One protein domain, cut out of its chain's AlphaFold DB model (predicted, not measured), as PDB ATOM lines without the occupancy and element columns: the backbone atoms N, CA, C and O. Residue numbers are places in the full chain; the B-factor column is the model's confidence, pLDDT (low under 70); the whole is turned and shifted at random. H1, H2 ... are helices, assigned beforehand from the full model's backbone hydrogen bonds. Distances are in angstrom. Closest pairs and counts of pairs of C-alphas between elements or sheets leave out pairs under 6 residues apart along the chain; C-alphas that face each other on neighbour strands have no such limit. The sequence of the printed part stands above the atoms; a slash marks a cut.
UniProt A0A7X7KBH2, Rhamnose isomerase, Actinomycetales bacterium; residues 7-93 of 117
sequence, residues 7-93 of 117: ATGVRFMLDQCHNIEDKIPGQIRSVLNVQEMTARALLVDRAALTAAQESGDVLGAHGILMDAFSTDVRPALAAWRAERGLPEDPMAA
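Overview. This is residues 7 to 93 of the 117 residues of the protein "Rhamnose isomerase" of Actinomycetales bacterium (UniProt A0A7X7KBH2). The long helix H1 and, beyond its last end, the helical hairpin of H2 and H3 make the long axis; the short helices H4 and H5 fold back beside H1, and residues 7 to 22, with no named element, lie on its other side. The 87 printed residues hold five named helices, H1 to H5 in order, and no named strand: class all helix. The whole is loose, with a radius of gyration of the C-alphas of 16.8 A and spans of 48 by 31 by 29 A.

Along the chain. H1, residues 23 to 42, begins at C-alpha 23 (47.604, 7.858, 30.802) and is 28.7 A long from first to last C-alpha. H2 is residues 46 to 55, 14.2 A; H3 58 to 70, 18.2 A; H4 74 to 82, 12.4 A; H5 90 to 93, 4.9 A, ending at C-alpha 93 (60.949, 12.297, 37.673).

Arrangement. H1, the hub, touches H3 with residues 37 to 41 alone, opposite ways at a steep tilt of 42 degrees; the closest C-alphas, of Arg 40 and Ala 68, are 5.4 A apart. H1 touches H5, closest C-alphas Pro 25 and Met 91, 6.7 A, and only just touches H4, with 3 pairs of C-alphas within 8 A, closest Glu 36 and Arg 74, 7.0 A. H2 and H3 touch at a shallow tilt of 20 degrees, closest C-alphas Ala 52 and Ala 61, 5.3 A. H2 and H4 are apart. In H1 to H4 every O i to N i+4 pair is within hydrogen-bond range; H5 is too short for one.

Size, cuts and confidence. The C-alphas farthest apart, of Asp 22 and Ser 55, are 48.8 A apart. The printed part has no cut, no link between helices is long, and no printed residue is under pLDDT 70.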
ATOM      1  N   ALA A   7      34.299  22.915  54.330       89.69
ATOM      2  CA  ALA A   7      32.949  23.201  54.807       89.69
ATOM      3  C   ALA A   7      31.967  23.556  53.676       89.69
ATOM      4  O   ALA A   7      30.759  23.416  53.853       89.69
ATOM      5  N   THR A   8      32.456  23.965  52.500       89.25
ATOM      6  CA  THR A   8      31.595  24.238  51.334       89.25
ATOM      7  C   THR A   8      31.069  22.982  50.647       89.25
ATOM      8  O   THR A   8      30.169  23.079  49.817       89.25
ATOM      9  N   GLY A   9      31.629  21.806  50.946       90.12
ATOM     10  CA  GLY A   9      31.238  20.548  50.305       90.12
ATOM     11  C   GLY A   9      31.657  20.418  48.836       90.12
ATOM     12  O   GLY A   9      31.329  19.414  48.202       90.12
ATOM     13  N   VAL A  10      32.401  21.384  48.286       90.62
ATOM     14  CA  VAL A  10      32.911  21.319  46.910       90.62
ATOM     15  C   VAL A  10      33.980  20.229  46.801       90.62
ATOM     16  O   VAL A  10      34.896  20.133  47.619       90.62
ATOM     17  N   ARG A  11      33.864  19.383  45.771       90.62
ATOM     18  CA  ARG A  11      34.833  18.329  45.445       90.62
ATOM     19  C   ARG A  11      35.452  18.609  44.083       90.62
ATOM     20  O   ARG A  11      34.733  18.743  43.100       90.62
ATOM     21  N   PHE A  12      36.780  18.645  44.026       89.81
ATOM     22  CA  PHE A  12      37.521  18.767  42.771       89.81
ATOM     23  C   PHE A  12      37.900  17.380  42.262       89.81
ATOM     24  O   PHE A  12      38.493  16.588  42.993       89.81
ATOM     25  N   MET A  13      37.541  17.088  41.014       93.94
ATOM     26  CA  MET A  13      37.807  15.811  40.356       93.94
ATOM     27  C   MET A  13      38.400  16.065  38.974       93.94
ATOM     28  O   MET A  13      38.081  17.063  38.328       93.94
ATOM     29  N   LEU A  14      39.267  15.157  38.532       95.06
ATOM     30  CA  LEU A  14      39.718  15.099  37.148       95.06
ATOM     31  C   LEU A  14      38.886  14.032  36.444       95.06
ATOM     32  O   LEU A  14      38.988  12.856  36.779       95.06
ATOM     33  N   ASP A  15      38.057  14.471  35.503       96.06
ATOM     34  CA  ASP A  15      37.290  13.608  34.609       96.06
ATOM     35  C   ASP A  15      37.904  13.720  33.213       96.06
ATOM     36  O   ASP A  15      37.734  14.721  32.513       96.06
ATOM     37  N   GLN A  16      38.767  12.760  32.882       93.94
ATOM     38  CA  GLN A  16      39.617  12.802  31.699       93.94
ATOM     39  C   GLN A  16      39.772  11.414  31.091       93.94
ATOM     40  O   GLN A  16      39.784  10.402  31.791       93.94
ATOM     41  N   CYS A  17      39.963  11.388  29.774       94.06
ATOM     42  CA  CYS A  17      40.326  10.191  29.038       94.06
ATOM     43  C   CYS A  17      41.529  10.495  28.142       94.06
ATOM     44  O   CYS A  17      41.429  11.308  27.223       94.06
ATOM     45  N   HIS A  18      42.656   9.841  28.418       92.69
ATOM     46  CA  HIS A  18      43.878   9.932  27.621       92.69
ATOM     47  C   HIS A  18      43.836   8.849  26.539       92.69
ATOM     48  O   HIS A  18      44.035   7.664  26.825       92.69
ATOM     49  N   ASN A  19      43.478   9.255  25.317       90.44
ATOM     50  CA  ASN A  19      43.249   8.339  24.192       90.44
ATOM     51  C   ASN A  19      44.484   8.158  23.304       90.44
ATOM     52  O   ASN A  19      44.641   7.100  22.699       90.44
ATOM     53  N   ILE A  20      45.312   9.198  23.179       93.19
ATOM     54  CA  ILE A  20      46.476   9.217  22.281       93.19
ATOM     55  C   ILE A  20      47.771   9.216  23.092       93.19
ATOM     56  O   ILE A  20      48.717   8.506  22.769       93.19
ATOM     57  N   GLU A  21      47.809  10.015  24.148       92.44
ATOM     58  CA  GLU A  21      48.900  10.145  25.094       92.44
ATOM     59  C   GLU A  21      48.845   9.082  26.196       92.44
ATOM     60  O   GLU A  21      47.779   8.592  26.580       92.44
ATOM     61  N   ASP A  22      50.009   8.763  26.760       94.06
ATOM     62  CA  ASP A  22      50.091   7.847  27.889       94.06
ATOM     63  C   ASP A  22      49.326   8.391  29.100       94.06
ATOM     64  O   ASP A  22      49.494   9.539  29.525       94.06
ATOM     65  N   LYS A  23      48.533   7.511  29.717       94.00
ATOM     66  CA  LYS A  23      47.604   7.858  30.802       94.00
ATOM     67  C   LYS A  23      48.284   8.547  31.986       94.00
ATOM     68  O   LYS A  23      47.778   9.540  32.494       94.00
ATOM     69  N   ILE A  24      49.431   8.036  32.445       96.12
ATOM     70  CA  ILE A  24      50.105   8.581  33.637       96.12
ATOM     71  C   ILE A  24      50.743   9.954  33.348       96.12
ATOM     72  O   ILE A  24      50.418  10.895  34.072       96.12
ATOM     73  N   PRO A  25      51.574  10.136  32.300       96.81
ATOM     74  CA  PRO A  25      52.056  11.461  31.901       96.81
ATOM     75  C   PRO A  25      50.933  12.476  31.645       96.81
ATOM     76  O   PRO A  25      51.025  13.620  32.096       96.81
ATOM     77  N   GLY A  26      49.851  12.061  30.978       96.94
ATOM     78  CA  GLY A  26      48.683  12.910  30.740       96.94
ATOM     79  C   GLY A  26      47.989  13.346  32.037       96.94
ATOM     80  O   GLY A  26      47.630  14.518  32.204       96.94
ATOM     81  N   GLN A  27      47.868  12.434  33.005       97.38
ATOM     82  CA  GLN A  27      47.339  12.736  34.332       97.38
ATOM     83  C   GLN A  27      48.260  13.683  35.119       97.38
ATOM     84  O   GLN A  27      47.777  14.650  35.710       97.38
ATOM     85  N   ILE A  28      49.581  13.453  35.105       97.44
ATOM     86  CA  ILE A  28      50.571  14.325  35.766       97.44
ATOM     87  C   ILE A  28      50.464  15.747  35.211       97.44
ATOM     88  O   ILE A  28      50.339  16.696  35.986       97.44
ATOM     89  N   ARG A  29      50.441  15.905  33.880       97.56
ATOM     90  CA  ARG A  29      50.281  17.215  33.233       97.56
ATOM     91  C   ARG A  29      49.016  17.928  33.704       97.56
ATOM     92  O   ARG A  29      49.054  19.124  33.978       97.56
ATOM     93  N   SER A  30      47.913  17.201  33.825       97.56
ATOM     94  CA  SER A  30      46.631  17.772  34.241       97.56
ATOM     95  C   SER A  30      46.647  18.246  35.694       97.56
ATOM     96  O   SER A  30      46.204  19.356  35.978       97.56
ATOM     97  N   VAL A  31      47.236  17.463  36.603       96.75
ATOM     98  CA  VAL A  31      47.430  17.877  38.004       96.75
ATOM     99  C   VAL A  31      48.325  19.114  38.095       96.75
ATOM    100  O   VAL A  31      47.989  20.051  38.820       96.75
ATOM    101  N   LEU A  32      49.425  19.156  37.336       97.44
ATOM    102  CA  LEU A  32      50.315  20.320  37.290       97.44
ATOM    103  C   LEU A  32      49.578  21.575  36.809       97.44
ATOM    104  O   LEU A  32      49.664  22.613  37.460       97.44
ATOM    105  N   ASN A  33      48.779  21.470  35.746       97.31
ATOM    106  CA  ASN A  33      47.987  22.591  35.238       97.31
ATOM    107  C   ASN A  33      46.971  23.099  36.276       97.31
ATOM    108  O   ASN A  33      46.827  24.308  36.452       97.31
ATOM    109  N   VAL A  34      46.290  22.201  37.002       96.62
ATOM    110  CA  VAL A  34      45.368  22.590  38.086       96.62
ATOM    111  C   VAL A  34      46.109  23.332  39.196       96.62
ATOM    112  O   VAL A  34      45.617  24.353  39.680       96.62
ATOM    113  N   GLN A  35      47.297  22.862  39.586       96.00
ATOM    114  CA  GLN A  35      48.121  23.540  40.589       96.00
ATOM    115  C   GLN A  35      48.562  24.930  40.118       96.00
ATOM    116  O   GLN A  35      48.438  25.889  40.876       96.00
ATOM    117  N   GLU A  36      49.014  25.059  38.869       97.69
ATOM    118  CA  GLU A  36      49.398  26.344  38.277       97.69
ATOM    119  C   GLU A  36      48.229  27.332  38.237       97.69
ATOM    120  O   GLU A  36      48.375  28.474  38.674       97.69
ATOM    121  N   MET A  37      47.050  26.903  37.775       97.38
ATOM    122  CA  MET A  37      45.866  27.769  37.733       97.38
ATOM    123  C   MET A  37      45.381  28.147  39.132       97.38
ATOM    124  O   MET A  37      44.988  29.290  39.361       97.38
ATOM    125  N   THR A  38      45.457  27.220  40.089       95.25
ATOM    126  CA  THR A  38      45.121  27.501  41.490       95.25
ATOM    127  C   THR A  38      46.073  28.539  42.077       95.25
ATOM    128  O   THR A  38      45.616  29.498  42.692       95.25
ATOM    129  N   ALA A  39      47.382  28.399  41.851       96.62
ATOM    130  CA  ALA A  39      48.373  29.363  42.316       96.62
ATOM    131  C   ALA A  39      48.117  30.760  41.733       96.62
ATOM    132  O   ALA A  39      48.044  31.724  42.488       96.62
ATOM    133  N   ARG A  40      47.874  30.874  40.422       97.81
ATOM    134  CA  ARG A  40      47.534  32.156  39.776       97.81
ATOM    135  C   ARG A  40      46.251  32.767  40.341       97.81
ATOM    136  O   ARG A  40      46.215  33.956  40.634       97.81
ATOM    137  N   ALA A  41      45.216  31.963  40.584       96.00
ATOM    138  CA  ALA A  41      43.979  32.439  41.210       96.00
ATOM    139  C   ALA A  41      44.182  32.937  42.656       96.00
ATOM    140  O   ALA A  41      43.445  33.810  43.119       96.00
ATOM    141  N   LEU A  42      45.163  32.386  43.379       94.88
ATOM    142  CA  LEU A  42      45.543  32.847  44.717       94.88
ATOM    143  C   LEU A  42      46.357  34.149  44.693       94.88
ATOM    144  O   LEU A  42      46.344  34.856  45.696       94.88
ATOM    145  N   LEU A  43      47.005  34.483  43.572       97.38
ATOM    146  CA  LEU A  43      47.762  35.730  43.392       97.38
ATOM    147  C   LEU A  43      46.888  36.950  43.068       97.38
ATOM    148  O   LEU A  43      47.390  38.069  43.086       97.38
ATOM    149  N   VAL A  44      45.598  36.765  42.771       98.06
ATOM    150  CA  VAL A  44      44.691  37.883  42.476       98.06
ATOM    151  C   VAL A  44      44.551  38.790  43.701       98.06
ATOM    152  O   VAL A  44      44.043  38.355  44.741       98.06
ATOM    153  N   ASP A  45      44.917  40.068  43.555       97.88
ATOM    154  CA  ASP A  45      44.634  41.099  44.554       97.88
ATOM    155  C   ASP A  45      43.128  41.375  44.591       97.88
ATOM    156  O   ASP A  45      42.569  42.130  43.793       97.88
ATOM    157  N   ARG A  46      42.446  40.716  45.528       96.88
ATOM    158  CA  ARG A  46      40.992  40.819  45.664       96.88
ATOM    159  C   ARG A  46      40.552  42.204  46.119       96.88
ATOM    160  O   ARG A  46      39.465  42.616  45.741       96.88
ATOM    161  N   ALA A  47      41.355  42.892  46.929       98.06
ATOM    162  CA  ALA A  47      40.988  44.206  47.443       98.06
ATOM    163  C   ALA A  47      41.037  45.242  46.315       98.06
ATOM    164  O   ALA A  47      40.062  45.962  46.104       98.06
ATOM    165  N   ALA A  48      42.124  45.244  45.536       98.50
ATOM    166  CA  ALA A  48      42.238  46.085  44.349       98.50
ATOM    167  C   ALA A  48      41.164  45.737  43.309       98.50
ATOM    168  O   ALA A  48      40.545  46.635  42.738       98.50
ATOM    169  N   LEU A  49      40.893  44.442  43.098       98.56
ATOM    170  CA  LEU A  49      39.868  44.003  42.154       98.56
ATOM    171  C   LEU A  49      38.476  44.500  42.560       98.56
ATOM    172  O   LEU A  49      37.755  45.018  41.713       98.56
ATOM    173  N   THR A  50      38.103  44.380  43.838       98.50
ATOM    174  CA  THR A  50      36.818  44.885  44.342       98.50
ATOM    175  C   THR A  50      36.716  46.400  44.176       98.50
ATOM    176  O   THR A  50      35.710  46.874  43.656       98.50
ATOM    177  N   ALA A  51      37.766  47.154  44.505       98.75
ATOM    178  CA  ALA A  51      37.767  48.605  44.325       98.75
ATOM    179  C   ALA A  51      37.605  49.027  42.851       98.75
ATOM    180  O   ALA A  51      36.841  49.946  42.553       98.75
ATOM    181  N   ALA A  52      38.282  48.347  41.919       98.75
ATOM    182  CA  ALA A  52      38.141  48.605  40.484       98.75
ATOM    183  C   ALA A  52      36.733  48.259  39.968       98.75
ATOM    184  O   ALA A  52      36.164  48.980  39.151       98.75
ATOM    185  N   GLN A  53      36.136  47.177  40.476       98.62
ATOM    186  CA  GLN A  53      34.765  46.789  40.138       98.62
ATOM    187  C   GLN A  53      33.738  47.812  40.641       98.62
ATOM    188  O   GLN A  53      32.845  48.197  39.888       98.62
ATOM    189  N   GLU A  54      33.868  48.270  41.887       98.69
ATOM    190  CA  GLU A  54      32.948  49.230  42.509       98.69
ATOM    191  C   GLU A  54      33.006  50.619  41.859       98.69
ATOM    192  O   GLU A  54      31.992  51.314  41.797       98.69
ATOM    193  N   SER A  55      34.168  51.018  41.334       98.56
ATOM    194  CA  SER A  55      34.346  52.295  40.634       98.56
ATOM    195  C   SER A  55      33.974  52.252  39.147       98.56
ATOM    196  O   SER A  55      33.935  53.298  38.498       98.56
ATOM    197  N   GLY A  56      33.690  51.067  38.594       98.50
ATOM    198  CA  GLY A  56      33.438  50.880  37.164       98.50
ATOM    199  C   GLY A  56      34.697  50.934  36.290       98.50
ATOM    200  O   GLY A  56      34.583  51.095  35.072       98.50
ATOM    201  N   ASP A  57      35.891  50.786  36.871       98.69
ATOM    202  CA  ASP A  57      37.156  50.718  36.135       98.69
ATOM    203  C   ASP A  57      37.362  49.331  35.504       98.69
ATOM    204  O   ASP A  57      38.030  48.438  36.033       98.69
ATOM    205  N   VAL A  58      36.760  49.149  34.328       98.56
ATOM    206  CA  VAL A  58      36.801  47.888  33.574       98.56
ATOM    207  C   VAL A  58      38.231  47.502  33.177       98.56
ATOM    208  O   VAL A  58      38.585  46.322  33.233       98.56
ATOM    209  N   LEU A  59      39.060  48.471  32.772       98.69
ATOM    210  CA  LEU A  59      40.425  48.195  32.316       98.69
ATOM    211  C   LEU A  59      41.357  47.890  33.492       98.69
ATOM    212  O   LEU A  59      42.159  46.961  33.388       98.69
ATOM    213  N   GLY A  60      41.209  48.592  34.618       98.69
ATOM    214  CA  GLY A  60      41.932  48.281  35.852       98.69
ATOM    215  C   GLY A  60      41.596  46.888  36.379       98.69
ATOM    216  O   GLY A  60      42.497  46.097  36.660       98.69
ATOM    217  N   ALA A  61      40.309  46.526  36.419       98.75
ATOM    218  CA  ALA A  61      39.881  45.186  36.826       98.75
ATOM    219  C   ALA A  61      40.452  44.082  35.914       98.75
ATOM    220  O   ALA A  61      40.878  43.032  36.402       98.75
ATOM    221  N   HIS A  62      40.495  44.315  34.597       98.69
ATOM    222  CA  HIS A  62      41.119  43.391  33.647       98.69
ATOM    223  C   HIS A  62      42.625  43.245  33.894       98.69
ATOM    224  O   HIS A  62      43.120  42.118  33.944       98.69
ATOM    225  N   GLY A  63      43.334  44.363  34.091       98.75
ATOM    226  CA  GLY A  63      44.768  44.375  34.382       98.75
ATOM    227  C   GLY A  63      45.117  43.511  35.594       98.75
ATOM    228  O   GLY A  63      45.944  42.614  35.483       98.75
ATOM    229  N   ILE A  64      44.385  43.669  36.701       98.75
ATOM    230  CA  ILE A  64      44.601  42.899  37.940       98.75
ATOM    231  C   ILE A  64      44.490  41.385  37.709       98.75
ATOM    232  O   ILE A  64      45.296  40.602  38.219       98.75
ATOM    233  N   LEU A  65      43.495  40.944  36.932       98.56
ATOM    234  CA  LEU A  65      43.338  39.525  36.606       98.56
ATOM    235  C   LEU A  65      44.461  39.024  35.691       98.56
ATOM    236  O   LEU A  65      44.950  37.909  35.882       98.56
ATOM    237  N   MET A  66      44.864  39.826  34.702       98.62
ATOM    238  CA  MET A  66      45.911  39.451  33.751       98.62
ATOM    239  C   MET A  66      47.303  39.425  34.379       98.62
ATOM    240  O   MET A  66      48.090  38.550  34.019       98.62
ATOM    241  N   ASP A  67      47.590  40.295  35.345       98.56
ATOM    242  CA  ASP A  67      48.848  40.285  36.100       98.56
ATOM    243  C   ASP A  67      48.997  38.971  36.882       98.56
ATOM    244  O   ASP A  67      50.005  38.262  36.767       98.56
ATOM    245  N   ALA A  68      47.946  38.566  37.604       98.38
ATOM    246  CA  ALA A  68      47.922  37.290  38.315       98.38
ATOM    247  C   ALA A  68      47.994  36.088  37.352       98.38
ATOM    248  O   ALA A  68      48.734  35.134  37.592       98.38
ATOM    249  N   PHE A  69      47.257  36.136  36.236       98.19
ATOM    250  CA  PHE A  69      47.246  35.070  35.232       98.19
ATOM    251  C   PHE A  69      48.590  34.904  34.506       98.19
ATOM    252  O   PHE A  69      48.971  33.778  34.179       98.19
ATOM    253  N   SER A  70      49.301  36.001  34.250       98.31
ATOM    254  CA  SER A  70      50.555  36.000  33.485       98.31
ATOM    255  C   SER A  70      51.784  35.721  34.347       98.31
ATOM    256  O   SER A  70      52.868  35.496  33.811       98.31
ATOM    257  N   THR A  71      51.633  35.702  35.674       98.62
ATOM    258  CA  THR A  71      52.730  35.387  36.592       98.62
ATOM    259  C   THR A  71      53.226  33.954  36.377       98.62
ATOM    260  O   THR A  71      52.455  32.988  36.437       98.62
ATOM    261  N   ASP A  72      54.537  33.794  36.171       98.38
ATOM    262  CA  ASP A  72      55.158  32.473  36.120       98.38
ATOM    263  C   ASP A  72      55.262  31.867  37.526       98.38
ATOM    264  O   ASP A  72      56.183  32.138  38.294       98.38
ATOM    265  N   VAL A  73      54.293  31.018  37.857       98.62
ATOM    266  CA  VAL A  73      54.201  30.326  39.150       98.62
ATOM    267  C   VAL A  73      55.032  29.040  39.223       98.62
ATOM    268  O   VAL A  73      55.108  28.426  40.289       98.62
ATOM    269  N   ARG A  74      55.656  28.595  38.120       98.31
ATOM    270  CA  ARG A  74      56.352  27.296  38.061       98.31
ATOM    271  C   ARG A  74      57.523  27.198  39.048       98.31
ATOM    272  O   ARG A  74      57.587  26.175  39.732       98.31
ATOM    273  N   PRO A  75      58.394  28.219  39.212       98.44
ATOM    274  CA  PRO A  75      59.491  28.151  40.181       98.44
ATOM    275  C   PRO A  75      59.002  28.027  41.631       98.44
ATOM    276  O   PRO A  75      59.529  27.225  42.397       98.44
ATOM    277  N   ALA A  76      57.949  28.763  41.999       98.31
ATOM    278  CA  ALA A  76      57.373  28.699  43.342       98.31
ATOM    279  C   ALA A  76      56.744  27.327  43.629       98.31
ATOM    280  O   ALA A  76      56.927  26.767  44.709       98.31
ATOM    281  N   LEU A  77      56.037  26.751  42.652       98.31
ATOM    282  CA  LEU A  77      55.459  25.411  42.781       98.31
ATOM    283  C   LEU A  77      56.525  24.307  42.829       98.31
ATOM    284  O   LEU A  77      56.321  23.309  43.519       98.31
ATOM    285  N   ALA A  78      57.645  24.472  42.119       98.56
ATOM    286  CA  ALA A  78      58.791  23.568  42.199       98.56
ATOM    287  C   ALA A  78      59.396  23.569  43.612       98.56
ATOM    288  O   ALA A  78      59.441  22.515  44.247       98.56
ATOM    289  N   ALA A  79      59.725  24.747  44.152       98.44
ATOM    290  CA  ALA A  79      60.232  24.883  45.519       98.44
ATOM    291  C   ALA A  79      59.251  24.312  46.561       98.44
ATOM    292  O   ALA A  79      59.639  23.533  47.431       98.44
ATOM    293  N   TRP A  80      57.952  24.601  46.417       97.75
ATOM    294  CA  TRP A  80      56.909  24.074  47.302       97.75
ATOM    295  C   TRP A  80      56.846  22.535  47.316       97.75
ATOM    296  O   TRP A  80      56.567  21.938  48.364       97.75
ATOM    297  N   ARG A  81      57.107  21.888  46.168       98.06
ATOM    298  CA  ARG A  81      57.235  20.426  46.058       98.06
ATOM    299  C   ARG A  81      58.506  19.927  46.746       98.06
ATOM    300  O   ARG A  81      58.406  19.001  47.554       98.06
ATOM    301  N   ALA A  82      59.653  20.560  46.496       98.31
ATOM    302  CA  ALA A  82      60.934  20.185  47.100       98.31
ATOM    303  C   ALA A  82      60.893  20.223  48.636       98.31
ATOM    304  O   ALA A  82      61.319  19.271  49.289       98.31
ATOM    305  N   GLU A  83      60.290  21.261  49.222       98.19
ATOM    306  CA  GLU A  83      60.094  21.398  50.676       98.19
ATOM    307  C   GLU A  83      59.299  20.239  51.303       98.19
ATOM    308  O   GLU A  83      59.363  20.009  52.510       98.19
ATOM    309  N   ARG A  84      58.537  19.498  50.491       97.81
ATOM    310  CA  ARG A  84      57.724  18.343  50.900       97.81
ATOM    311  C   ARG A  84      58.364  17.006  50.527       97.81
ATOM    312  O   ARG A  84      57.710  15.974  50.643       97.81
ATOM    313  N   GLY A  85      59.614  17.018  50.065       97.81
ATOM    314  CA  GLY A  85      60.315  15.826  49.591       97.81
ATOM    315  C   GLY A  85      59.747  15.260  48.286       97.81
ATOM    316  O   GLY A  85      59.963  14.089  47.985       97.81
ATOM    317  N   LEU A  86      58.998  16.063  47.523       97.56
ATOM    318  CA  LEU A  86      58.465  15.679  46.218       97.56
ATOM    319  C   LEU A  86      59.391  16.181  45.098       97.56
ATOM    320  O   LEU A  86      60.036  17.218  45.267       97.56
ATOM    321  N   PRO A  87      59.429  15.510  43.933       97.88
ATOM    322  CA  PRO A  87      60.204  15.994  42.795       97.88
ATOM    323  C   PRO A  87      59.734  17.372  42.314       97.88
ATOM    324  O   PRO A  87      58.537  17.592  42.126       97.88
ATOM    325  N   GLU A  88      60.678  18.279  42.061       98.25
ATOM    326  CA  GLU A  88      60.405  19.625  41.533       98.25
ATOM    327  C   GLU A  88      59.732  19.578  40.153       98.25
ATOM    328  O   GLU A  88      58.763  20.308  39.908       98.25
ATOM    329  N   ASP A  89      60.203  18.652  39.308       98.25
ATOM    330  CA  ASP A  89      59.644  18.298  38.005       98.25
ATOM    331  C   ASP A  89      59.085  16.857  38.026       98.25
ATOM    332  O   ASP A  89      59.819  15.888  37.793       98.25
ATOM    333  N   PRO A  90      57.775  16.685  38.292       98.38
ATOM    334  CA  PRO A  90      57.139  15.370  38.287       98.38
ATOM    335  C   PRO A  90      57.166  14.652  36.932       98.38
ATOM    336  O   PRO A  90      57.136  13.423  36.909       98.38
ATOM    337  N   MET A  91      57.230  15.383  35.810       97.94
ATOM    338  CA  MET A  91      57.300  14.772  34.479       97.94
ATOM    339  C   MET A  91      58.679  14.154  34.251       97.94
ATOM    340  O   MET A  91      58.768  12.988  33.862       97.94
ATOM    341  N   ALA A  92      59.748  14.900  34.546       98.31
ATOM    342  CA  ALA A  92      61.114  14.387  34.454       98.31
ATOM    343  C   ALA A  92      61.357  13.240  35.444       98.31
ATOM    344  O   ALA A  92      61.952  12.227  35.079       98.31
ATOM    345  N   ALA A  93      60.841  13.353  36.671       98.38
ATOM    346  CA  ALA A  93      60.949  12.297  37.673       98.38
ATOM    347  C   ALA A  93      60.237  11.005  37.245       98.38
ATOM    348  O   ALA A  93      60.784   9.916  37.416       98.38
TER     349      ALA A  93